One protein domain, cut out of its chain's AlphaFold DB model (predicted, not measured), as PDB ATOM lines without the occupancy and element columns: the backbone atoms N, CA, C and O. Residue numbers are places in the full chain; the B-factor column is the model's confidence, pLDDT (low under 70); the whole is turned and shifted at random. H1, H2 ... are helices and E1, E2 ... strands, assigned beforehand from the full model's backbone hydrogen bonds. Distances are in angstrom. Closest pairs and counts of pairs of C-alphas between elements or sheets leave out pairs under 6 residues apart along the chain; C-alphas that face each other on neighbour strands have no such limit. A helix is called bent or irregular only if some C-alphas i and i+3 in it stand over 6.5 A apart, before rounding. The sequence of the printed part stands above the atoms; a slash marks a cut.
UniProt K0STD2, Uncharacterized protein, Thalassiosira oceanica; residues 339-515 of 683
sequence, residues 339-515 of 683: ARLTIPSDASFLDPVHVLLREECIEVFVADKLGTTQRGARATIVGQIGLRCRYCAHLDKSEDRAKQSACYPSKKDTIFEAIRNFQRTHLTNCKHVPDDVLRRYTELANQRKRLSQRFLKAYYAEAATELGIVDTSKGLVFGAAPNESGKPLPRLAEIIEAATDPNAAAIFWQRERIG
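Overview. This is residues 339 to 515 of the 683 residues of an uncharacterized protein of Thalassiosira oceanica (UniProt K0STD2). Helices H3 and H5 form the core, the first residues of H3 meeting H5 at a steep angle, and two small strand hairpins pack beside them: E3 and E4 by the corner where H3 and H5 meet, E1 and E2 along H3. At one end of the longest axis the helical hairpin H6 and H7 packs on H5 through H6; at the other end lies the loop within residues 390 to 411, while H4 covers H2 at the rim. The printed part has 177 residues with seven named helices and four named strands, in the order H1 H2 E1 E2 H3 H4 H5 E3 E4 H6 H7; each sheet is an antiparallel pair, E1 - E2 and E3 - E4, and the class is mostly helix. The whole is compact, with a radius of gyration of the C-alphas of 16.6 A, and spans 50 by 39 by 32 A.

Along the chain. E1, residues 362 to 366, is 13.4 A long and starts with C-alpha 362 at (-54.262, 51.789, -1.402). E2, residues 385 to 389, is 13.7 A long. H3, residues 412 to 425, is 20.7 A long; it is irregular, but only just, with C-alphas 413 and 416 6.9 A apart. H5, residues 453 to 466, is 20.0 A long and begins with C-alpha 453 at (-36.216, 51.536, -9.420). E3 holds residues 469 to 472 and E4 residues 475 to 478. Before E1 come H1, residues 346 to 349, and H2, residues 352 to 361. H4, residues 435 to 445, is 15.0 A long, H6, residues 490 to 500, 15.7 A, and H7, residues 502 to 511, 14.3 A, ending with C-alpha 511 at (-22.708, 47.946, 2.635).

Arrangement. E1 and E2 are a hairpin at 145 degrees, with N 363 and O 388 3.0 A apart and N 386 and O 365 2.8 A apart, within hydrogen-bond range. Residues 387 to 388 of E2 also pair, antiparallel, with residues 406 to 407. The closest C-alphas of E2 and E4 are those of Ile 385 and Leu 476, 5.2 A apart. E3 and E4 are a hairpin at 141 degrees, with N 470 and O 477 at 2.9 A. H3 touches H5 with residues 412 to 416 alone, at a steep tilt of 65 degrees, opposite ways; the C-alphas of Lys 412 and Ala 461 are closest, 4.5 A apart. H5 touches H6 at a shallow tilt of 24 degrees, opposite ways, closest at the C-alphas of Glu 462 and Leu 492, 5.7 A. H6 and H7 form a helical hairpin and touch at a steep tilt of 42 degrees, the C-alphas of Ala 498 and Ala 505 being closest at 4.1 A. H2 touches H4 at a shallow tilt of 28 degrees, opposite ways, closest at the C-alphas of Val 353 and Leu 444, 5.2 A. H1 is close to H2 but not clearly touching it, with the C-alphas of Asp 346 and Val 355 6.0 A apart. H3 and H4 are apart. In H2, H4, H5 and H7 every O i to N i+4 pair is within hydrogen-bond range; in H3 it is 8 of 10 and in H6 6 of 7, while H1 is too short for such a pair.

Size, cuts and confidence. The C-alphas of Lys 397 and Asn 503 are farthest apart, at 50.9 A. The printed part has no cut. The links E1 to E2, E2 to H3 and E4 to H6 are long, with 18, 22 and 11 residues. Residues 510 to 515 stand free. The mean pLDDT of the printed part is 91.8, and residues 372 to 377 and residue 515 are under 70.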
ATOM      1  N   ALA A 339     -54.797  50.450   7.992       84.44
ATOM      2  CA  ALA A 339     -53.780  51.494   8.049       84.44
ATOM      3  C   ALA A 339     -53.549  52.078   6.654       84.44
ATOM      4  O   ALA A 339     -53.657  51.387   5.635       84.44
ATOM      5  N   ARG A 340     -53.214  53.368   6.594       90.00
ATOM      6  CA  ARG A 340     -52.710  53.973   5.357       90.00
ATOM      7  C   ARG A 340     -51.301  53.453   5.095       90.00
ATOM      8  O   ARG A 340     -50.555  53.177   6.028       90.00
ATOM      9  N   LEU A 341     -50.941  53.323   3.819       93.56
ATOM     10  CA  LEU A 341     -49.573  52.970   3.450       93.56
ATOM     11  C   LEU A 341     -48.639  54.193   3.515       93.56
ATOM     12  O   LEU A 341     -47.426  54.034   3.472       93.56
ATOM     13  N   THR A 342     -49.177  55.408   3.601       95.50
ATOM     14  CA  THR A 342     -48.391  56.648   3.619       95.50
ATOM     15  C   THR A 342     -47.591  56.843   4.899       95.50
ATOM     16  O   THR A 342     -48.079  56.555   5.989       95.50
ATOM     17  N   ILE A 343     -46.395  57.411   4.752       95.62
ATOM     18  CA  ILE A 343     -45.579  57.943   5.852       95.62
ATOM     19  C   ILE A 343     -45.191  59.408   5.575       95.62
ATOM     20  O   ILE A 343     -45.181  59.809   4.408       95.62
ATOM     21  N   PRO A 344     -44.822  60.214   6.594       95.38
ATOM     22  CA  PRO A 344     -44.504  61.636   6.404       95.38
ATOM     23  C   PRO A 344     -43.412  61.915   5.359       95.38
ATOM     24  O   PRO A 344     -43.486  62.899   4.625       95.38
ATOM     25  N   SER A 345     -42.416  61.031   5.236       95.75
ATOM     26  CA  SER A 345     -41.317  61.186   4.273       95.75
ATOM     27  C   SER A 345     -41.738  61.031   2.803       95.75
ATOM     28  O   SER A 345     -40.992  61.469   1.921       95.75
ATOM     29  N   ASP A 346     -42.925  60.479   2.514       96.00
ATOM     30  CA  ASP A 346     -43.370  60.163   1.148       96.00
ATOM     31  C   ASP A 346     -43.392  61.398   0.245       96.00
ATOM     32  O   ASP A 346     -42.854  61.349  -0.862       96.00
ATOM     33  N   ALA A 347     -43.942  62.516   0.726       93.62
ATOM     34  CA  ALA A 347     -44.075  63.753  -0.049       93.62
ATOM     35  C   ALA A 347     -42.721  64.352  -0.472       93.62
ATOM     36  O   ALA A 347     -42.614  64.990  -1.520       93.62
ATOM     37  N   SER A 348     -41.679  64.128   0.333       91.88
ATOM     38  CA  SER A 348     -40.336  64.658   0.082       91.88
ATOM     39  C   SER A 348     -39.523  63.794  -0.888       91.88
ATOM     40  O   SER A 348     -38.733  64.320  -1.672       91.88
ATOM     41  N   PHE A 349     -39.739  62.475  -0.870       93.25
ATOM     42  CA  PHE A 349     -38.879  61.514  -1.557       93.25
ATOM     43  C   PHE A 349     -39.510  60.890  -2.805       93.25
ATOM     44  O   PHE A 349     -38.833  60.700  -3.818       93.25
ATOM     45  N   LEU A 350     -40.797  60.542  -2.749       94.88
ATOM     46  CA  LEU A 350     -41.469  59.833  -3.832       94.88
ATOM     47  C   LEU A 350     -41.939  60.781  -4.943       94.88
ATOM     48  O   LEU A 350     -42.102  61.991  -4.768       94.88
ATOM     49  N   ASP A 351     -42.188  60.197  -6.115       93.75
ATOM     50  CA  ASP A 351     -42.932  60.884  -7.166       93.75
ATOM     51  C   ASP A 351     -44.365  61.165  -6.702       93.75
ATOM     52  O   ASP A 351     -44.963  60.293  -6.061       93.75
ATOM     53  N   PRO A 352     -44.973  62.292  -7.111       95.06
ATOM     54  CA  PRO A 352     -46.358  62.614  -6.761       95.06
ATOM     55  C   PRO A 352     -47.353  61.484  -7.060       95.06
ATOM     56  O   PRO A 352     -48.258  61.223  -6.272       95.06
ATOM     57  N   VAL A 353     -47.156  60.747  -8.161       95.44
ATOM     58  CA  VAL A 353     -47.997  59.589  -8.504       95.44
ATOM     59  C   VAL A 353     -47.907  58.473  -7.456       95.44
ATOM     60  O   VAL A 353     -48.902  57.827  -7.147       95.44
ATOM     61  N   HIS A 354     -46.728  58.241  -6.877       95.69
ATOM     62  CA  HIS A 354     -46.531  57.232  -5.842       95.69
ATOM     63  C   HIS A 354     -47.085  57.683  -4.487       95.69
ATOM     64  O   HIS A 354     -47.609  56.839  -3.760       95.69
ATOM     65  N   VAL A 355     -47.027  58.982  -4.183       96.69
ATOM     66  CA  VAL A 355     -47.691  59.571  -3.010       96.69
ATOM     67  C   VAL A 355     -49.205  59.364  -3.110       96.69
ATOM     68  O   VAL A 355     -49.782  58.732  -2.229       96.69
ATOM     69  N   LEU A 356     -49.820  59.742  -4.242       96.62
ATOM     70  CA  LEU A 356     -51.253  59.540  -4.507       96.62
ATOM     71  C   LEU A 356     -51.674  58.075  -4.308       96.62
ATOM     72  O   LEU A 356     -52.670  57.782  -3.647       96.62
ATOM     73  N   LEU A 357     -50.899  57.130  -4.854       97.06
ATOM     74  CA  LEU A 357     -51.197  55.702  -4.727       97.06
ATOM     75  C   LEU A 357     -51.189  55.225  -3.267       97.06
ATOM     76  O   LEU A 357     -52.076  54.462  -2.883       97.06
ATOM     77  N   ARG A 358     -50.188  55.633  -2.477       97.00
ATOM     78  CA  ARG A 358     -50.033  55.221  -1.069       97.00
ATOM     79  C   ARG A 358     -51.057  55.890  -0.150       97.00
ATOM     80  O   ARG A 358     -51.486  55.270   0.823       97.00
ATOM     81  N   GLU A 359     -51.451  57.118  -0.473       96.00
ATOM     82  CA  GLU A 359     -52.301  57.959   0.371       96.00
ATOM     83  C   GLU A 359     -53.791  57.777   0.105       96.00
ATOM     84  O   GLU A 359     -54.580  57.630   1.048       96.00
ATOM     85  N   GLU A 360     -54.182  57.749  -1.166       96.00
ATOM     86  CA  GLU A 360     -55.587  57.808  -1.569       96.00
ATOM     87  C   GLU A 360     -56.102  56.465  -2.097       96.00
ATOM     88  O   GLU A 360     -57.221  56.067  -1.774       96.00
ATOM     89  N   CYS A 361     -55.292  55.730  -2.865       97.00
ATOM     90  CA  CYS A 361     -55.782  54.553  -3.593       97.00
ATOM     91  C   CYS A 361     -55.673  53.234  -2.821       97.00
ATOM     92  O   CYS A 361     -56.513  52.345  -2.999       97.00
ATOM     93  N   ILE A 362     -54.620  53.069  -2.017       97.19
ATOM     94  CA  ILE A 362     -54.262  51.789  -1.402       97.19
ATOM     95  C   ILE A 362     -54.373  51.882   0.117       97.19
ATOM     96  O   ILE A 362     -53.902  52.827   0.746       97.19
ATOM     97  N   GLU A 363     -54.964  50.856   0.716       95.62
ATOM     98  CA  GLU A 363     -54.953  50.650   2.160       95.62
ATOM     99  C   GLU A 363     -54.326  49.304   2.527       95.62
ATOM    100  O   GLU A 363     -54.363  48.330   1.762       95.62
ATOM    101  N   VAL A 364     -53.732  49.276   3.716       95.81
ATOM    102  CA  VAL A 364     -53.140  48.096   4.339       95.81
ATOM    103  C   VAL A 364     -54.193  47.457   5.235       95.81
ATOM    104  O   VAL A 364     -54.838  48.144   6.025       95.81
ATOM    105  N   PHE A 365     -54.366  46.143   5.127       94.75
ATOM    106  CA  PHE A 365     -55.305  45.388   5.956       94.75
ATOM    107  C   PHE A 365     -54.701  44.055   6.389       94.75
ATOM    108  O   PHE A 365     -53.782  43.538   5.755       94.75
ATOM    109  N   VAL A 366     -55.247  43.472   7.453       94.50
ATOM    110  CA  VAL A 366     -54.859  42.142   7.935       94.50
ATOM    111  C   VAL A 366     -55.846  41.100   7.411       94.50
ATOM    112  O   VAL A 366     -57.062  41.276   7.517       94.50
ATOM    113  N   ALA A 367     -55.328  40.013   6.839       92.75
ATOM    114  CA  ALA A 367     -56.127  38.883   6.391       92.75
ATOM    115  C   ALA A 367     -56.821  38.214   7.585       92.75
ATOM    116  O   ALA A 367     -56.169  37.728   8.505       92.75
ATOM    117  N   ASP A 368     -58.146  38.161   7.550       88.88
ATOM    118  CA  ASP A 368     -58.992  37.537   8.573       88.88
ATOM    119  C   ASP A 368     -59.349  36.085   8.243       88.88
ATOM    120  O   ASP A 368     -59.716  35.311   9.123       88.88
ATOM    121  N   LYS A 369     -59.254  35.708   6.967       85.81
ATOM    122  CA  LYS A 369     -59.626  34.384   6.463       85.81
ATOM    123  C   LYS A 369     -58.499  33.800   5.627       85.81
ATOM    124  O   LYS A 369     -57.747  34.525   4.973       85.81
ATOM    125  N   LEU A 370     -58.413  32.471   5.622       82.88
ATOM    126  CA  LEU A 370     -57.551  31.752   4.689       82.88
ATOM    127  C   LEU A 370     -58.036  32.032   3.265       82.88
ATOM    128  O   LEU A 370     -59.180  31.743   2.913       82.88
ATOM    129  N   GLY A 371     -57.168  32.633   2.457       72.88
ATOM    130  CA  GLY A 371     -57.486  32.956   1.072       72.88
ATOM    131  C   GLY A 371     -57.366  31.721   0.189       72.88
ATOM    132  O   GLY A 371     -56.383  30.981   0.277       72.88
ATOM    133  N   THR A 372     -58.330  31.520  -0.710       61.72
ATOM    134  CA  THR A 372     -58.172  30.548  -1.792       61.72
ATOM    135  C   THR A 372     -57.078  31.030  -2.745       61.72
ATOM    136  O   THR A 372     -57.009  32.200  -3.129       61.72
ATOM    137  N   THR A 373     -56.169  30.132  -3.113       57.22
ATOM    138  CA  THR A 373     -55.093  30.454  -4.051       57.22
ATOM    139  C   THR A 373     -55.675  30.705  -5.435       57.22
ATOM    140  O   THR A 373     -56.218  29.788  -6.052       57.22
ATOM    141  N   GLN A 374     -55.488  31.905  -5.987       59.62
ATOM    142  CA  GLN A 374     -55.490  32.039  -7.446       59.62
ATOM    143  C   GLN A 374     -54.351  31.168  -8.006       59.62
ATOM    144  O   GLN A 374     -53.308  31.044  -7.360       59.62
ATOM    145  N   ARG A 375     -54.539  30.527  -9.174       51.53
ATOM    146  CA  ARG A 375     -53.545  29.599  -9.758       51.53
ATOM    147  C   ARG A 375     -52.133  30.205  -9.715       51.53
ATOM    148  O   ARG A 375     -51.873  31.211 -10.366       51.53
ATOM    149  N   GLY A 376     -51.230  29.568  -8.967       57.44
ATOM    150  CA  GLY A 376     -49.821  29.965  -8.856       57.44
ATOM    151  C   GLY A 376     -49.481  30.971  -7.747       57.44
ATOM    152  O   GLY A 376     -48.297  31.234  -7.539       57.44
ATOM    153  N   ALA A 377     -50.460  31.507  -7.012       66.06
ATOM    154  CA  ALA A 377     -50.222  32.328  -5.822       66.06
ATOM    155  C   ALA A 377     -50.126  31.457  -4.556       66.06
ATOM    156  O   ALA A 377     -50.762  30.407  -4.464       66.06
ATOM    157  N   ARG A 378     -49.337  31.894  -3.565       72.00
ATOM    158  CA  ARG A 378     -49.336  31.267  -2.233       72.00
ATOM    159  C   ARG A 378     -50.672  31.526  -1.540       72.00
ATOM    160  O   ARG A 378     -51.250  32.594  -1.723       72.00
ATOM    161  N   ALA A 379     -51.138  30.552  -0.760       82.44
ATOM    162  CA  ALA A 379     -52.351  30.712   0.034       82.44
ATOM    163  C   ALA A 379     -52.137  31.838   1.045       82.44
ATOM    164  O   ALA A 379     -51.097  31.880   1.704       82.44
ATOM    165  N   THR A 380     -53.104  32.747   1.140       86.56
ATOM    166  CA  THR A 380     -53.081  33.797   2.157       86.56
ATOM    167  C   THR A 380     -53.280  33.162   3.524       86.56
ATOM    168  O   THR A 380     -54.191  32.350   3.702       86.56
ATOM    169  N   ILE A 381     -52.444  33.549   4.483       90.19
ATOM    170  CA  ILE A 381     -52.509  33.065   5.863       90.19
ATOM    171  C   ILE A 381     -53.234  34.110   6.719       90.19
ATOM    172  O   ILE A 381     -53.030  35.308   6.539       90.19
ATOM    173  N   VAL A 382     -54.076  33.671   7.656       92.44
ATOM    174  CA  VAL A 382     -54.710  34.572   8.636       92.44
ATOM    175  C   VAL A 382     -53.630  35.326   9.419       92.44
ATOM    176  O   VAL A 382     -52.631  34.737   9.831       92.44
ATOM    177  N   GLY A 383     -53.815  36.631   9.596       92.06
ATOM    178  CA  GLY A 383     -52.828  37.530  10.196       92.06
ATOM    179  C   GLY A 383     -51.827  38.122   9.199       92.06
ATOM    180  O   GLY A 383     -51.102  39.048   9.554       92.06
ATOM    181  N   GLN A 384     -51.787  37.641   7.951       94.94
ATOM    182  CA  GLN A 384     -50.916  38.205   6.922       94.94
ATOM    183  C   GLN A 384     -51.430  39.573   6.456       94.94
ATOM    184  O   GLN A 384     -52.612  39.741   6.164       94.94
ATOM    185  N   ILE A 385     -50.531  40.538   6.310       95.62
ATOM    186  CA  ILE A 385     -50.823  41.841   5.726       95.62
ATOM    187  C   ILE A 385     -51.092  41.708   4.223       95.62
ATOM    188  O   ILE A 385     -50.314  41.115   3.467       95.62
ATOM    189  N   GLY A 386     -52.192  42.316   3.791       95.56
ATOM    190  CA  GLY A 386     -52.531  42.561   2.400       95.56
ATOM    191  C   GLY A 386     -52.584  44.052   2.077       95.56
ATOM    192  O   GLY A 386     -52.752  44.903   2.949       95.56
ATOM    193  N   LEU A 387     -52.461  44.356   0.788       96.31
ATOM    194  CA  LEU A 387     -52.703  45.673   0.205       96.31
ATOM    195  C   LEU A 387     -53.948  45.572  -0.668       96.31
ATOM    196  O   LEU A 387     -54.042  44.645  -1.480       96.31
ATOM    197  N   ARG A 388     -54.894  46.501  -0.530       95.62
ATOM    198  CA  ARG A 388     -56.117  46.512  -1.345       95.62
ATOM    199  C   ARG A 388     -56.529  47.910  -1.782       95.62
ATOM    200  O   ARG A 388     -56.118  48.902  -1.193       95.62
ATOM    201  N   CYS A 389     -57.354  47.959  -2.822       97.12
ATOM    202  CA  CYS A 389     -58.020  49.172  -3.275       97.12
ATOM    203  C   CYS A 389     -58.968  49.683  -2.192       97.12
ATOM    204  O   CYS A 389     -59.903  48.965  -1.838       97.12
ATOM    205  N   ARG A 390     -58.786  50.922  -1.730       96.56
ATOM    206  CA  ARG A 390     -59.699  51.566  -0.771       96.56
ATOM    207  C   ARG A 390     -61.127  51.655  -1.316       96.56
ATOM    208  O   ARG A 390     -62.093  51.427  -0.598       96.56
ATOM    209  N   TYR A 391     -61.259  51.923  -2.612       96.69
ATOM    210  CA  TYR A 391     -62.547  52.239  -3.221       96.69
ATOM    211  C   TYR A 391     -63.445  51.030  -3.485       96.69
ATOM    212  O   TYR A 391     -64.657  51.165  -3.409       96.69
ATOM    213  N   CYS A 392     -62.891  49.842  -3.750       96.44
ATOM    214  CA  CYS A 392     -63.689  48.615  -3.921       96.44
ATOM    215  C   CYS A 392     -63.526  47.609  -2.769       96.44
ATOM    216  O   CYS A 392     -63.991  46.472  -2.867       96.44
ATOM    217  N   ALA A 393     -62.881  48.010  -1.666       93.62
ATOM    218  CA  ALA A 393     -62.673  47.159  -0.491       93.62
ATOM    219  C   ALA A 393     -63.982  46.682   0.156       93.62
ATOM    220  O   ALA A 393     -64.012  45.580   0.706       93.62
ATOM    221  N   HIS A 394     -65.036  47.497   0.075       92.12
ATOM    222  CA  HIS A 394     -66.341  47.262   0.694       92.12
ATOM    223  C   HIS A 394     -67.211  46.227  -0.041       92.12
ATOM    224  O   HIS A 394     -68.213  45.785   0.502       92.12
ATOM    225  N   LEU A 395     -66.858  45.835  -1.269       92.38
ATOM    226  CA  LEU A 395     -67.668  44.910  -2.069       92.38
ATOM    227  C   LEU A 395     -67.397  43.467  -1.652       92.38
ATOM    228  O   LEU A 395     -66.297  42.988  -1.886       92.38
ATOM    229  N   ASP A 396     -68.340  42.728  -1.087       84.31
ATOM    230  CA  ASP A 396     -68.047  41.367  -0.602       84.31
ATOM    231  C   ASP A 396     -67.736  40.359  -1.719       84.31
ATOM    232  O   ASP A 396     -66.925  39.443  -1.545       84.31
ATOM    233  N   LYS A 397     -68.352  40.533  -2.893       83.44
ATOM    234  CA  LYS A 397     -68.197  39.614  -4.022       83.44
ATOM    235  C   LYS A 397     -66.972  39.977  -4.848       83.44
ATOM    236  O   LYS A 397     -66.783  41.114  -5.273       83.44
ATOM    237  N   SER A 398     -66.144  38.975  -5.140       81.94
ATOM    238  CA  SER A 398     -64.945  39.164  -5.961       81.94
ATOM    239  C   SER A 398     -65.247  39.551  -7.407       81.94
ATOM    240  O   SER A 398     -64.387  40.144  -8.046       81.94
ATOM    241  N   GLU A 399     -66.426  39.198  -7.922       84.88
ATOM    242  CA  GLU A 399     -66.860  39.485  -9.299       84.88
ATOM    243  C   GLU A 399     -67.152  40.972  -9.519       84.88
ATOM    244  O   GLU A 399     -66.866  41.504 -10.590       84.88
ATOM    245  N   ASP A 400     -67.624  41.652  -8.474       87.88
ATOM    246  CA  ASP A 400     -67.898  43.090  -8.495       87.88
ATOM    247  C   ASP A 400     -66.598  43.910  -8.409       87.88
ATOM    248  O   ASP A 400     -66.542  45.083  -8.781       87.88
ATOM    249  N   ARG A 401     -65.505  43.283  -7.956       92.12
ATOM    250  CA  ARG A 401     -64.183  43.905  -7.891       92.12
ATOM    251  C   ARG A 401     -63.435  43.696  -9.203       92.12
ATOM    252  O   ARG A 401     -63.291  42.580  -9.698       92.12
ATOM    253  N   ALA A 402     -62.805  44.757  -9.706       92.56
ATOM    254  CA  ALA A 402     -61.820  44.597 -10.771       92.56
ATOM    255  C   ALA A 402     -60.680  43.661 -10.326       92.56
ATOM    256  O   ALA A 402     -60.318  43.593  -9.143       92.56
ATOM    257  N   LYS A 403     -60.095  42.938 -11.289       90.69
ATOM    258  CA  LYS A 403     -59.004  41.986 -11.035       90.69
ATOM    259  C   LYS A 403     -57.885  42.651 -10.228       90.69
ATOM    260  O   LYS A 403     -57.588  43.827 -10.416       90.69
ATOM    261  N   GLN A 404     -57.259  41.876  -9.340       90.31
ATOM    262  CA  GLN A 404     -56.129  42.318  -8.509       90.31
ATOM    263  C   GLN A 404     -56.441  43.521  -7.595       90.31
ATOM    264  O   GLN A 404     -55.551  44.294  -7.254       90.31
ATOM    265  N   SER A 405     -57.698  43.629  -7.149       93.75
ATOM    266  CA  SER A 405     -58.154  44.588  -6.129       93.75
ATOM    267  C   SER A 405     -57.497  44.415  -4.765       93.75
ATOM    268  O   SER A 405     -57.475  45.360  -3.982       93.75
ATOM    269  N   ALA A 406     -56.961  43.228  -4.479       93.56
ATOM    270  CA  ALA A 406     -56.165  42.934  -3.301       93.56
ATOM    271  C   ALA A 406     -54.959  42.064  -3.675       93.56
ATOM    272  O   ALA A 406     -55.017  41.250  -4.602       93.56
ATOM    273  N   CYS A 407     -53.867  42.216  -2.936       93.25
ATOM    274  CA  CYS A 407     -52.669  41.398  -3.057       93.25
ATOM    275  C   CYS A 407     -52.008  41.214  -1.686       93.25
ATOM    276  O   CYS A 407     -52.174  42.040  -0.795       93.25
ATOM    277  N   TYR A 408     -51.252  40.129  -1.524       94.31
ATOM    278  CA  TYR A 408     -50.607  39.772  -0.257       94.31
ATOM    279  C   TYR A 408     -49.103  39.615  -0.485       94.31
ATOM    280  O   TYR A 408     -48.642  38.512  -0.808       94.31
ATOM    281  N   PRO A 409     -48.323  40.711  -0.399       94.19
ATOM    282  CA  PRO A 409     -46.880  40.639  -0.550       94.19
ATOM    283  C   PRO A 409     -46.287  39.659   0.468       94.19
ATOM    284  O   PRO A 409     -46.686  39.606   1.632       94.19
ATOM    285  N   SER A 410     -45.336  38.844   0.016       90.81
ATOM    286  CA  SER A 410     -44.698  37.843   0.885       90.81
ATOM    287  C   SER A 410     -43.567  38.421   1.732       90.81
ATOM    288  O   SER A 410     -43.188  37.809   2.725       90.81
ATOM    289  N   LYS A 411     -43.010  39.557   1.297       94.31
ATOM    290  CA  LYS A 411     -41.912  40.270   1.949       94.31
ATOM    291  C   LYS A 411     -42.001  41.776   1.705       94.31
ATOM    292  O   LYS A 411     -42.601  42.182   0.702       94.31
ATOM    293  N   LYS A 412     -41.328  42.583   2.528       96.31
ATOM    294  CA  LYS A 412     -41.298  44.052   2.411       96.31
ATOM    295  C   LYS A 412     -40.750  44.496   1.055       96.31
ATOM    296  O   LYS A 412     -41.383  45.286   0.360       96.31
ATOM    297  N   ASP A 413     -39.688  43.839   0.588       93.56
ATOM    298  CA  ASP A 413     -39.077  44.070  -0.731       93.56
ATOM    299  C   ASP A 413     -40.025  43.848  -1.923       93.56
ATOM    300  O   ASP A 413     -39.722  44.255  -3.043       93.56
ATOM    301  N   THR A 414     -41.164  43.174  -1.717       94.62
ATOM    302  CA  THR A 414     -42.154  42.887  -2.772       94.62
ATOM    303  C   THR A 414     -43.348  43.845  -2.778       94.62
ATOM    304  O   THR A 414     -44.205  43.739  -3.655       94.62
ATOM    305  N   ILE A 415     -43.409  44.794  -1.836       97.25
ATOM    306  CA  ILE A 415     -44.493  45.785  -1.734       97.25
ATOM    307  C   ILE A 415     -44.516  46.696  -2.965       97.25
ATOM    308  O   ILE A 415     -45.571  46.912  -3.561       97.25
ATOM    309  N   PHE A 416     -43.357  47.194  -3.398       97.25
ATOM    310  CA  PHE A 416     -43.271  48.064  -4.572       97.25
ATOM    311  C   PHE A 416     -43.807  47.379  -5.841       97.25
ATOM    312  O   PHE A 416     -44.592  47.952  -6.596       97.25
ATOM    313  N   GLU A 417     -43.444  46.116  -6.056       95.56
ATOM    314  CA  GLU A 417     -43.925  45.276  -7.152       95.56
ATOM    315  C   GLU A 417     -45.437  45.088  -7.113       95.56
ATOM    316  O   GLU A 417     -46.090  45.160  -8.157       95.56
ATOM    317  N   ALA A 418     -45.988  44.868  -5.920       95.44
ATOM    318  CA  ALA A 418     -47.419  44.740  -5.705       95.44
ATOM    319  C   ALA A 418     -48.162  46.025  -6.107       95.44
ATOM    320  O   ALA A 418     -49.160  45.961  -6.824       95.44
ATOM    321  N   ILE A 419     -47.613  47.190  -5.765       96.50
ATOM    322  CA  ILE A 419     -48.184  48.503  -6.102       96.50
ATOM    323  C   ILE A 419     -48.054  48.805  -7.592       96.50
ATOM    324  O   ILE A 419     -49.021  49.221  -8.223       96.50
ATOM    325  N   ARG A 420     -46.905  48.508  -8.208       95.38
ATOM    326  CA  ARG A 420     -46.751  48.602  -9.671       95.38
ATOM    327  C   ARG A 420     -47.703  47.675 -10.413       95.38
ATOM    328  O   ARG A 420     -48.028  47.932 -11.570       95.38
ATOM    329  N   ASN A 421     -48.043  46.534  -9.823       94.69
ATOM    330  CA  ASN A 421     -49.002  45.609 -10.399       94.69
ATOM    331  C   ASN A 421     -50.422  46.173 -10.275       94.69
ATOM    332  O   ASN A 421     -51.070  46.329 -11.301       94.69
ATOM    333  N   PHE A 422     -50.825  46.606  -9.077       96.38
ATOM    334  CA  PHE A 422     -52.079  47.324  -8.822       96.38
ATOM    335  C   PHE A 422     -52.295  48.492  -9.795       96.38
ATOM    336  O   PHE A 422     -53.335  48.584 -10.445       96.38
ATOM    337  N   GLN A 423     -51.275  49.332  -9.967       95.62
ATOM    338  CA  GLN A 423     -51.296  50.470 -10.883       95.62
ATOM    339  C   GLN A 423     -51.600  50.055 -12.333       95.62
ATOM    340  O   GLN A 423     -52.330  50.751 -13.027       95.62
ATOM    341  N   ARG A 424     -51.041  48.931 -12.804       94.94
ATOM    342  CA  ARG A 424     -51.157  48.484 -14.204       94.94
ATOM    343  C   ARG A 424     -52.434  47.714 -14.507       94.94
ATOM    344  O   ARG A 424     -52.861  47.694 -15.654       94.94
ATOM    345  N   THR A 425     -52.974  46.991 -13.534       95.06
ATOM    346  CA  THR A 425     -54.022  45.993 -13.790       95.06
ATOM    347  C   THR A 425     -55.333  46.299 -13.090       95.06
ATOM    348  O   THR A 425     -56.369  45.806 -13.536       95.06
ATOM    349  N   HIS A 426     -55.300  47.083 -12.014       96.88
ATOM    350  CA  HIS A 426     -56.468  47.356 -11.198       96.88
ATOM    351  C   HIS A 426     -56.938  48.799 -11.339       96.88
ATOM    352  O   HIS A 426     -58.097  49.004 -11.677       96.88
ATOM    353  N   LEU A 427     -56.056  49.778 -11.105       96.81
ATOM    354  CA  LEU A 427     -56.437  51.182 -10.911       96.81
ATOM    355  C   LEU A 427     -57.360  51.717 -12.017       96.81
ATOM    356  O   LEU A 427     -58.467  52.143 -11.723       96.81
ATOM    357  N   THR A 428     -56.947  51.617 -13.281       96.06
ATOM    358  CA  THR A 428     -57.717  52.109 -14.439       96.06
ATOM    359  C   THR A 428     -58.925  51.240 -14.795       96.06
ATOM    360  O   THR A 428     -59.770  51.655 -15.576       96.06
ATOM    361  N   ASN A 429     -59.003  50.019 -14.258       96.56
ATOM    362  CA  ASN A 429     -60.077  49.063 -14.538       96.56
ATOM    363  C   ASN A 429     -61.145  49.040 -13.434       96.56
ATOM    364  O   ASN A 429     -62.167  48.365 -13.571       96.56
ATOM    365  N   CYS A 430     -60.897  49.705 -12.307       97.44
ATOM    366  CA  CYS A 430     -61.789  49.698 -11.162       97.44
ATOM    367  C   CYS A 430     -62.847  50.794 -11.302       97.44
ATOM    368  O   CYS A 430     -62.546  51.971 -11.156       97.44
ATOM    369  N   LYS A 431     -64.106  50.385 -11.488       97.00
ATOM    370  CA  LYS A 431     -65.268  51.285 -11.629       97.00
ATOM    371  C   LYS A 431     -65.598  52.102 -10.376       97.00
ATOM    372  O   LYS A 431     -66.439  52.986 -10.435       97.00
ATOM    373  N   HIS A 432     -65.000  51.751  -9.241       97.38
ATOM    374  CA  HIS A 432     -65.260  52.406  -7.962       97.38
ATOM    375  C   HIS A 432     -64.219  53.470  -7.628       97.38
ATOM    376  O   HIS A 432     -64.439  54.233  -6.695       97.38
ATOM    377  N   VAL A 433     -63.092  53.518  -8.350       97.81
ATOM    378  CA  VAL A 433     -62.123  54.606  -8.183       97.81
ATOM    379  C   VAL A 433     -62.769  55.878  -8.741       97.81
ATOM    380  O   VAL A 433     -63.158  55.863  -9.906       97.81
ATOM    381  N   PRO A 434     -62.892  56.951  -7.946       98.25
ATOM    382  CA  PRO A 434     -63.483  58.201  -8.405       98.25
ATOM    383  C   PRO A 434     -62.753  58.797  -9.619       98.25
ATOM    384  O   PRO A 434     -61.521  58.730  -9.720       98.25
ATOM    385  N   ASP A 435     -63.510  59.405 -10.535       97.94
ATOM    386  CA  ASP A 435     -62.978  59.966 -11.785       97.94
ATOM    387  C   ASP A 435     -61.966  61.097 -11.542       97.94
ATOM    388  O   ASP A 435     -60.991  61.242 -12.281       97.94
ATOM    389  N   ASP A 436     -62.147  61.882 -10.480       97.88
ATOM    390  CA  ASP A 436     -61.216  62.934 -10.073       97.88
ATOM    391  C   ASP A 436     -59.852  62.365  -9.651       97.88
ATOM    392  O   ASP A 436     -58.813  62.927 -10.008       97.88
ATOM    393  N   VAL A 437     -59.843  61.210  -8.978       97.88
ATOM    394  CA  VAL A 437     -58.623  60.489  -8.590       97.88
ATOM    395  C   VAL A 437     -57.924  59.913  -9.822       97.88
ATOM    396  O   VAL A 437     -56.702  60.023  -9.942       97.88
ATOM    397  N   LEU A 438     -58.671  59.340 -10.774       97.56
ATOM    398  CA  LEU A 438     -58.113  58.841 -12.040       97.56
ATOM    399  C   LEU A 438     -57.534  59.967 -12.902       97.56
ATOM    400  O   LEU A 438     -56.466  59.802 -13.504       97.56
ATOM    401  N   ARG A 439     -58.196  61.126 -12.927       96.88
ATOM    402  CA  ARG A 439     -57.700  62.331 -13.596       96.88
ATOM    403  C   ARG A 439     -56.386  62.804 -12.971       96.88
ATOM    404  O   ARG A 439     -55.391  62.892 -13.688       96.88
ATOM    405  N   ARG A 440     -56.335  62.979 -11.642       96.88
ATOM    406  CA  ARG A 440     -55.095  63.331 -10.918       96.88
ATOM    407  C   ARG A 440     -53.989  62.310 -11.157       96.88
ATOM    408  O   ARG A 440     -52.846  62.677 -11.406       96.88
ATOM    409  N   TYR A 441     -54.308  61.018 -11.128       96.50
ATOM    410  CA  TYR A 441     -53.342  59.967 -11.442       96.50
ATOM    411  C   TYR A 441     -52.748  60.141 -12.847       96.50
ATOM    412  O   TYR A 441     -51.532  60.053 -13.001       96.50
ATOM    413  N   THR A 442     -53.585  60.409 -13.850       95.25
ATOM    414  CA  THR A 442     -53.156  60.587 -15.245       95.25
ATOM    415  C   THR A 442     -52.257  61.813 -15.403       95.25
ATOM    416  O   THR A 442     -51.208  61.729 -16.039       95.25
ATOM    417  N   GLU A 443     -52.612  62.929 -14.762       94.94
ATOM    418  CA  GLU A 443     -51.805  64.155 -14.737       94.94
ATOM    419  C   GLU A 443     -50.429  63.915 -14.096       94.94
ATOM    420  O   GLU A 443     -49.394  64.247 -14.677       94.94
ATOM    421  N   LEU A 444     -50.399  63.270 -12.924       94.69
ATOM    422  CA  LEU A 444     -49.166  63.007 -12.180       94.69
ATOM    423  C   LEU A 444     -48.304  61.910 -12.818       94.69
ATOM    424  O   LEU A 444     -47.078  61.941 -12.703       94.69
ATOM    425  N   ALA A 445     -48.906  60.940 -13.514       90.31
ATOM    426  CA  ALA A 445     -48.183  59.859 -14.182       90.31
ATOM    427  C   ALA A 445     -47.236  60.362 -15.284       90.31
ATOM    428  O   ALA A 445     -46.267  59.660 -15.597       90.31
ATOM    429  N   ASN A 446     -47.492  61.565 -15.812       86.75
ATOM    430  CA  ASN A 446     -46.670  62.252 -16.807       86.75
ATOM    431  C   ASN A 446     -45.508  63.055 -16.186       86.75
ATOM    432  O   ASN A 446     -44.542  63.364 -16.877       86.75
ATOM    433  N   GLN A 447     -45.546  63.344 -14.882       83.75
ATOM    434  CA  GLN A 447     -44.600  64.230 -14.181       83.75
ATOM    435  C   GLN A 447     -43.492  63.470 -13.423       83.75
ATOM    436  O   GLN A 447     -43.047  63.885 -12.353       83.75
ATOM    437  N   ARG A 448     -43.058  62.311 -13.929       74.81
ATOM    438  CA  ARG A 448     -42.172  61.397 -13.182       74.81
ATOM    439  C   ARG A 448     -40.811  62.028 -12.879       74.81
ATOM    440  O   ARG A 448     -40.098  62.407 -13.811       74.81
ATOM    441  N   LYS A 449     -40.386  62.037 -11.609       74.25
ATOM    442  CA  LYS A 449     -38.973  62.256 -11.280       74.25
ATOM    443  C   LYS A 449     -38.207  60.974 -11.612       74.25
ATOM    444  O   LYS A 449     -38.731  59.859 -11.612       74.25
ATOM    445  N   ARG A 450     -36.925  61.114 -11.938       74.12
ATOM    446  CA  ARG A 450     -36.072  59.985 -12.345       74.12
ATOM    447  C   ARG A 450     -35.445  59.279 -11.142       74.12
ATOM    448  O   ARG A 450     -34.231  59.095 -11.105       74.12
ATOM    449  N   LEU A 451     -36.250  58.855 -10.166       88.06
ATOM    450  CA  LEU A 451     -35.725  58.015  -9.092       88.06
ATOM    451  C   LEU A 451     -35.479  56.593  -9.612       88.06
ATOM    452  O   LEU A 451     -36.316  55.997 -10.299       88.06
ATOM    453  N   SER A 452     -34.315  56.021  -9.296       90.88
ATOM    454  CA  SER A 452     -34.014  54.665  -9.747       90.88
ATOM    455  C   SER A 452     -34.989  53.660  -9.120       90.88
ATOM    456  O   SER A 452     -35.319  53.721  -7.934       90.88
ATOM    457  N   GLN A 453     -35.396  52.657  -9.903       91.50
ATOM    458  CA  GLN A 453     -36.216  51.536  -9.420       91.50
ATOM    459  C   GLN A 453     -35.603  50.846  -8.193       91.50
ATOM    460  O   GLN A 453     -36.320  50.269  -7.382       91.50
ATOM    461  N   ARG A 454     -34.272  50.881  -8.066       91.88
ATOM    462  CA  ARG A 454     -33.544  50.277  -6.951       91.88
ATOM    463  C   ARG A 454     -33.790  51.038  -5.644       91.88
ATOM    464  O   ARG A 454     -34.042  50.395  -4.630       91.88
ATOM    465  N   PHE A 455     -33.770  52.372  -5.686       95.00
ATOM    466  CA  PHE A 455     -34.080  53.217  -4.529       95.00
ATOM    467  C   PHE A 455     -35.551  53.139  -4.143       95.00
ATOM    468  O   PHE A 455     -35.845  52.968  -2.968       95.00
ATOM    469  N   LEU A 456     -36.466  53.154  -5.120       95.69
ATOM    470  CA  LEU A 456     -37.895  52.974  -4.848       95.69
ATOM    471  C   LEU A 456     -38.156  51.671  -4.081       95.69
ATOM    472  O   LEU A 456     -38.831  51.687  -3.061       95.69
ATOM    473  N   LYS A 457     -37.577  50.547  -4.508       95.69
ATOM    474  CA  LYS A 457     -37.742  49.266  -3.800       95.69
ATOM    475  C   LYS A 457     -37.270  49.313  -2.353       95.69
ATOM    476  O   LYS A 457     -38.017  48.896  -1.475       95.69
ATOM    477  N   ALA A 458     -36.059  49.823  -2.125       96.00
ATOM    478  CA  ALA A 458     -35.506  49.944  -0.779       96.00
ATOM    479  C   ALA A 458     -36.366  50.871   0.089       96.00
ATOM    480  O   ALA A 458     -36.709  50.514   1.210       96.00
ATOM    481  N   TYR A 459     -36.799  52.007  -0.463       97.56
ATOM    482  CA  TYR A 459     -37.679  52.940   0.228       97.56
ATOM    483  C   TYR A 459     -39.009  52.292   0.610       97.56
ATOM    484  O   TYR A 459     -39.412  52.375   1.758       97.56
ATOM    485  N   TYR A 460     -39.695  51.606  -0.310       98.00
ATOM    486  CA  TYR A 460     -40.964  50.941   0.008       98.00
ATOM    487  C   TYR A 460     -40.802  49.855   1.078       98.00
ATOM    488  O   TYR A 460     -41.706  49.681   1.893       98.00
ATOM    489  N   ALA A 461     -39.675  49.138   1.072       97.00
ATOM    490  CA  ALA A 461     -39.379  48.129   2.076       97.00
ATOM    491  C   ALA A 461     -39.139  48.749   3.462       97.00
ATOM    492  O   ALA A 461     -39.691  48.259   4.444       97.00
ATOM    493  N   GLU A 462     -38.380  49.845   3.543       97.50
ATOM    494  CA  GLU A 462     -38.110  50.515   4.820       97.50
ATOM    495  C   GLU A 462     -39.267  51.381   5.312       97.50
ATOM    496  O   GLU A 462     -39.567  51.381   6.500       97.50
ATOM    497  N   ALA A 463     -40.024  52.005   4.415       97.56
ATOM    498  CA  ALA A 463     -41.270  52.679   4.755       97.56
ATOM    499  C   ALA A 463     -42.324  51.708   5.317       97.56
ATOM    500  O   ALA A 463     -43.225  52.122   6.034       97.56
ATOM    501  N   ALA A 464     -42.238  50.411   5.007       97.31
ATOM    502  CA  ALA A 464     -43.054  49.405   5.683       97.31
ATOM    503  C   ALA A 464     -42.557  49.148   7.120       97.31
ATOM    504  O   ALA A 464     -43.381  48.972   8.015       97.31
ATOM    505  N   THR A 465     -41.240  49.186   7.361       96.94
ATOM    506  CA  THR A 465     -40.662  49.134   8.718       96.94
ATOM    507  C   THR A 465     -41.181  50.285   9.583       96.94
ATOM    508  O   THR A 465     -41.570  50.050  10.722       96.94
ATOM    509  N   GLU A 466     -41.258  51.499   9.025       96.88
ATOM    510  CA  GLU A 466     -41.837  52.681   9.691       96.88
ATOM    511  C   GLU A 466     -43.279  52.448  10.161       96.88
ATOM    512  O   GLU A 466     -43.695  52.968  11.188       96.88
ATOM    513  N   LEU A 467     -44.048  51.635   9.434       95.94
ATOM    514  CA  LEU A 467     -45.429  51.284   9.774       95.94
ATOM    515  C   LEU A 467     -45.530  50.092  10.744       95.94
ATOM    516  O   LEU A 467     -46.624  49.572  10.966       95.94
ATOM    517  N   GLY A 468     -44.409  49.601  11.280       96.06
ATOM    518  CA  GLY A 468     -44.382  48.434  12.165       96.06
ATOM    519  C   GLY A 468     -44.535  47.087  11.443       96.06
ATOM    520  O   GLY A 468     -44.784  46.057  12.081       96.06
ATOM    521  N   ILE A 469     -44.406  47.074  10.111       96.69
ATOM    522  CA  ILE A 469     -44.528  45.868   9.288       96.69
ATOM    523  C   ILE A 469     -43.207  45.099   9.304       96.69
ATOM    524  O   ILE A 469     -42.143  45.652   9.018       96.69
ATOM    525  N   VAL A 470     -43.275  43.796   9.575       96.12
ATOM    526  CA  VAL A 470     -42.105  42.912   9.657       96.12
ATOM    527  C   VAL A 470     -42.235  41.696   8.739       96.12
ATOM    528  O   VAL A 470     -43.329  41.179   8.493       96.12
ATOM    529  N   ASP A 471     -41.097  41.229   8.225       95.56
ATOM    530  CA  ASP A 471     -41.011  40.006   7.428       95.56
ATOM    531  C   ASP A 471     -41.075  38.765   8.324       95.56
ATOM    532  O   ASP A 471     -40.288  38.618   9.258       95.56
ATOM    533  N   THR A 472     -41.946  37.811   7.994       93.94
ATOM    534  CA  THR A 472     -42.002  36.505   8.670       93.94
ATOM    535  C   THR A 472     -41.967  35.355   7.667       93.94
ATOM    536  O   THR A 472     -42.101  35.535   6.453       93.94
ATOM    537  N   SER A 473     -41.814  34.122   8.157       87.12
ATOM    538  CA  SER A 473     -41.951  32.921   7.321       87.12
ATOM    539  C   SER A 473     -43.357  32.762   6.724       87.12
ATOM    540  O   SER A 473     -43.502  32.122   5.681       87.12
ATOM    541  N   LYS A 474     -44.373  33.372   7.353       87.56
ATOM    542  CA  LYS A 474     -45.787  33.334   6.956       87.56
ATOM    543  C   LYS A 474     -46.220  34.549   6.119       87.56
ATOM    544  O   LYS A 474     -47.393  34.670   5.788       87.56
ATOM    545  N   GLY A 475     -45.286  35.423   5.740       91.75
ATOM    546  CA  GLY A 475     -45.561  36.663   5.014       91.75
ATOM    547  C   GLY A 475     -45.364  37.901   5.884       91.75
ATOM    548  O   GLY A 475     -44.684  37.849   6.909       91.75
ATOM    549  N   LEU A 476     -45.939  39.021   5.462       95.56
ATOM    550  CA  LEU A 476     -45.887  40.275   6.210       95.56
ATOM    551  C   LEU A 476     -46.880  40.262   7.370       95.56
ATOM    552  O   LEU A 476     -48.010  39.828   7.177       95.56
ATOM    553  N   VAL A 477     -46.485  40.760   8.540       95.56
ATOM    554  CA  VAL A 477     -47.376  40.964   9.699       95.56
ATOM    555  C   VAL A 477     -47.042  42.288  10.388       95.56
ATOM    556  O   VAL A 477     -45.944  42.815  10.201       95.56
ATOM    557  N   PHE A 478     -47.964  42.818  11.192       95.25
ATOM    558  CA  PHE A 478     -47.639  43.886  12.137       95.25
ATOM    559  C   PHE A 478     -46.940  43.256  13.342       95.25
ATOM    560  O   PHE A 478     -47.477  42.324  13.941       95.25
ATOM    561  N   GLY A 479     -45.731  43.715  13.655       91.69
ATOM    562  CA  GLY A 479     -44.917  43.121  14.721       91.69
ATOM    563  C   GLY A 479     -44.029  44.099  15.483       91.69
ATOM    564  O   GLY A 479     -43.470  43.719  16.506       91.69
ATOM    565  N   ALA A 480     -43.910  45.343  15.018       91.44
ATOM    566  CA  ALA A 480     -43.238  46.427  15.726       91.44
ATOM    567  C   ALA A 480     -44.203  47.608  15.903       91.44
ATOM    568  O   ALA A 480     -45.203  47.702  15.190       91.44
ATOM    569  N   ALA A 481     -43.912  48.500  16.851       92.25
ATOM    570  CA  ALA A 481     -44.643  49.757  16.965       92.25
ATOM    571  C   ALA A 481     -44.360  50.636  15.729       92.25
ATOM    572  O   ALA A 481     -43.215  50.653  15.261       92.25
ATOM    573  N   PRO A 482     -45.367  51.345  15.187       94.38
ATOM    574  CA  PRO A 482     -45.133  52.312  14.125       94.38
ATOM    575  C   PRO A 482     -44.253  53.458  14.638       94.38
ATOM    576  O   PRO A 482     -44.266  53.802  15.821       94.38
ATOM    577  N   ASN A 483     -43.475  54.059  13.746       94.56
ATOM    578  CA  ASN A 483     -42.683  55.231  14.068       94.56
ATOM    579  C   ASN A 483     -43.569  56.482  14.076       94.56
ATOM    580  O   ASN A 483     -43.997  56.978  13.035       94.56
ATOM    581  N   GLU A 484     -43.790  57.019  15.268       92.94
ATOM    582  CA  GLU A 484     -44.605  58.217  15.490       92.94
ATOM    583  C   GLU A 484     -43.759  59.492  15.642       92.94
ATOM    584  O   GLU A 484     -44.296  60.585  15.790       92.94
ATOM    585  N   SER A 485     -42.426  59.392  15.574       92.75
ATOM    586  CA  SER A 485     -41.522  60.526  15.832       92.75
ATOM    587  C   SER A 485     -41.557  61.626  14.761       92.75
ATOM    588  O   SER A 485     -40.960  62.687  14.945       92.75
ATOM    589  N   GLY A 486     -42.176  61.358  13.606       90.06
ATOM    590  CA  GLY A 486     -42.166  62.235  12.432       90.06
ATOM    591  C   GLY A 486     -40.814  62.316  11.709       90.06
ATOM    592  O   GLY A 486     -40.736  62.905  10.631       90.06
ATOM    593  N   LYS A 487     -39.753  61.711  12.257       94.56
ATOM    594  CA  LYS A 487     -38.426  61.619  11.636       94.56
ATOM    595  C   LYS A 487     -38.223  60.210  11.083       94.56
ATOM    596  O   LYS A 487     -38.541  59.262  11.795       94.56
ATOM    597  N   PRO A 488     -37.675  60.045   9.867       96.94
ATOM    598  CA  PRO A 488     -37.402  58.717   9.332       96.94
ATOM    599  C   PRO A 488     -36.414  57.966  10.233       96.94
ATOM    600  O   PRO A 488     -35.453  58.551  10.742       96.94
ATOM    601  N   LEU A 489     -36.633  56.663  10.405       96.62
ATOM    602  CA  LEU A 489     -35.691  55.761  11.052       96.62
ATOM    603  C   LEU A 489     -34.333  55.830  10.338       96.62
ATOM    604  O   LEU A 489     -34.290  56.066   9.124       96.62
ATOM    605  N   PRO A 490     -33.215  55.555  11.042       96.94
ATOM    606  CA  PRO A 490     -31.870  55.717  10.487       96.94
ATOM    607  C   PRO A 490     -31.691  55.051   9.121       96.94
ATOM    608  O   PRO A 490     -31.111  55.630   8.210       96.94
ATOM    609  N   ARG A 491     -32.266  53.856   8.939       95.38
ATOM    610  CA  ARG A 491     -32.173  53.115   7.680       95.38
ATOM    611  C   ARG A 491     -32.896  53.799   6.518       95.38
ATOM    612  O   ARG A 491     -32.368  53.827   5.408       95.38
ATOM    613  N   LEU A 492     -34.092  54.338   6.759       97.06
ATOM    614  CA  LEU A 492     -34.847  55.068   5.744       97.06
ATOM    615  C   LEU A 492     -34.166  56.403   5.418       97.06
ATOM    616  O   LEU A 492     -34.065  56.760   4.246       97.06
ATOM    617  N   ALA A 493     -33.642  57.094   6.433       96.88
ATOM    618  CA  ALA A 493     -32.874  58.324   6.259       96.88
ATOM    619  C   ALA A 493     -31.639  58.105   5.364       96.88
ATOM    620  O   ALA A 493     -31.442  58.849   4.407       96.88
ATOM    621  N   GLU A 494     -30.876  57.031   5.596       96.12
ATOM    622  CA  GLU A 494     -29.733  56.651   4.754       96.12
ATOM    623  C   GLU A 494     -30.135  56.380   3.293       96.12
ATOM    624  O   GLU A 494     -29.382  56.706   2.382       96.12
ATOM    625  N   ILE A 495     -31.308  55.780   3.041       96.69
ATOM    626  CA  ILE A 495     -31.819  55.569   1.672       96.69
ATOM    627  C   ILE A 495     -32.140  56.904   1.003       96.69
ATOM    628  O   ILE A 495     -31.850  57.073  -0.183       96.69
ATOM    629  N   ILE A 496     -32.760  57.822   1.750       95.81
ATOM    630  CA  ILE A 496     -33.124  59.153   1.266       95.81
ATOM    631  C   ILE A 496     -31.862  59.927   0.873       95.81
ATOM    632  O   ILE A 496     -31.787  60.432  -0.246       95.81
ATOM    633  N   GLU A 497     -30.852  59.942   1.743       95.56
ATOM    634  CA  GLU A 497     -29.546  60.566   1.499       95.56
ATOM    635  C   GLU A 497     -28.796  59.906   0.331       95.56
ATOM    636  O   GLU A 497     -28.331  60.572  -0.592       95.56
ATOM    637  N   ALA A 498     -28.747  58.574   0.300       95.75
ATOM    638  CA  ALA A 498     -28.104  57.831  -0.777       95.75
ATOM    639  C   ALA A 498     -28.748  58.077  -2.149       95.75
ATOM    640  O   ALA A 498     -28.104  57.869  -3.175       95.75
ATOM    641  N   ALA A 499     -30.017  58.476  -2.212       94.12
ATOM    642  CA  ALA A 499     -30.656  58.780  -3.485       94.12
ATOM    643  C   ALA A 499     -30.321  60.176  -4.021       94.12
ATOM    644  O   ALA A 499     -30.473  60.401  -5.225       94.12
ATOM    645  N   THR A 500     -29.908  61.102  -3.152       92.00
ATOM    646  CA  THR A 500     -29.547  62.474  -3.526       92.00
ATOM    647  C   THR A 500     -28.047  62.628  -3.768       92.00
ATOM    648  O   THR A 500     -27.668  63.401  -4.646       92.00
ATOM    649  N   ASP A 501     -27.203  61.859  -3.071       93.50
ATOM    650  CA  ASP A 501     -25.746  61.866  -3.239       93.50
ATOM    651  C   ASP A 501     -25.213  60.557  -3.874       93.50
ATOM    652  O   ASP A 501     -25.305  59.484  -3.270       93.50
ATOM    653  N   PRO A 502     -24.586  60.614  -5.069       92.75
ATOM    654  CA  PRO A 502     -23.939  59.463  -5.700       92.75
ATOM    655  C   PRO A 502     -22.855  58.771  -4.853       92.75
ATOM    656  O   PRO A 502     -22.679  57.555  -4.981       92.75
ATOM    657  N   ASN A 503     -22.129  59.502  -4.002       94.00
ATOM    658  CA  ASN A 503     -21.088  58.913  -3.153       94.00
ATOM    659  C   ASN A 503     -21.713  58.125  -1.997       94.00
ATOM    660  O   ASN A 503     -21.397  56.943  -1.817       94.00
ATOM    661  N   ALA A 504     -22.674  58.725  -1.286       94.44
ATOM    662  CA  ALA A 504     -23.508  58.021  -0.315       94.44
ATOM    663  C   ALA A 504     -24.209  56.803  -0.945       94.44
ATOM    664  O   ALA A 504     -24.241  55.732  -0.336       94.44
ATOM    665  N   ALA A 505     -24.675  56.903  -2.198       94.19
ATOM    666  CA  ALA A 505     -25.233  55.777  -2.946       94.19
ATOM    667  C   ALA A 505     -24.257  54.602  -3.053       94.19
ATOM    668  O   ALA A 505     -24.632  53.454  -2.795       94.19
ATOM    669  N   ALA A 506     -23.012  54.866  -3.459       92.31
ATOM    670  CA  ALA A 506     -22.000  53.833  -3.627       92.31
ATOM    671  C   ALA A 506     -21.716  53.115  -2.301       92.31
ATOM    672  O   ALA A 506     -21.754  51.882  -2.263       92.31
ATOM    673  N   ILE A 507     -21.534  53.872  -1.216       92.50
ATOM    674  CA  ILE A 507     -21.272  53.345   0.132       92.50
ATOM    675  C   ILE A 507     -22.468  52.537   0.641       92.50
ATOM    676  O   ILE A 507     -22.312  51.384   1.052       92.50
ATOM    677  N   PHE A 508     -23.677  53.100   0.560       93.06
ATOM    678  CA  PHE A 508     -24.915  52.443   0.970       93.06
ATOM    679  C   PHE A 508     -25.082  51.096   0.262       93.06
ATOM    680  O   PHE A 508     -25.305  50.062   0.896       93.06
ATOM    681  N   TRP A 509     -24.920  51.087  -1.064       90.56
ATOM    682  CA  TRP A 509     -25.073  49.881  -1.865       90.56
ATOM    683  C   TRP A 509     -23.912  48.902  -1.737       90.56
ATOM    684  O   TRP A 509     -24.115  47.716  -1.991       90.56
ATOM    685  N   GLN A 510     -22.718  49.360  -1.376       88.06
ATOM    686  CA  GLN A 510     -21.604  48.490  -1.026       88.06
ATOM    687  C   GLN A 510     -21.889  47.792   0.302       88.06
ATOM    688  O   GLN A 510     -21.819  46.569   0.344       88.06
ATOM    689  N   ARG A 511     -22.318  48.522   1.338       87.75
ATOM    690  CA  ARG A 511     -22.708  47.946   2.635       87.75
ATOM    691  C   ARG A 511     -23.864  46.963   2.506       87.75
ATOM    692  O   ARG A 511     -23.785  45.876   3.052       87.75
ATOM    693  N   GLU A 512     -24.868  47.280   1.694       84.88
ATOM    694  CA  GLU A 512     -25.961  46.347   1.384       84.88
ATOM    695  C   GLU A 512     -25.502  45.056   0.704       84.88
ATOM    696  O   GLU A 512     -26.209  44.052   0.743       84.88
ATOM    697  N   ARG A 513     -24.347  45.083   0.034       82.06
ATOM    698  CA  ARG A 513     -23.736  43.901  -0.581       82.06
ATOM    699  C   ARG A 513     -22.798  43.178   0.381       82.06
ATOM    700  O   ARG A 513     -22.618  41.976   0.223       82.06
ATOM    701  N   ILE A 514     -22.201  43.875   1.350       74.50
ATOM    702  CA  ILE A 514     -21.373  43.267   2.395       74.50
ATOM    703  C   ILE A 514     -22.274  42.334   3.217       74.50
ATOM    704  O   ILE A 514     -23.286  42.748   3.767       74.50
ATOM    705  N   GLY A 515     -21.940  41.043   3.233       69.75
ATOM    706  CA  GLY A 515     -22.754  39.994   3.860       69.75
ATOM    707  C   GLY A 515     -23.738  39.289   2.919       69.75
ATOM    708  O   GLY A 515     -24.236  38.219   3.261       69.75
TER     709      GLY A 515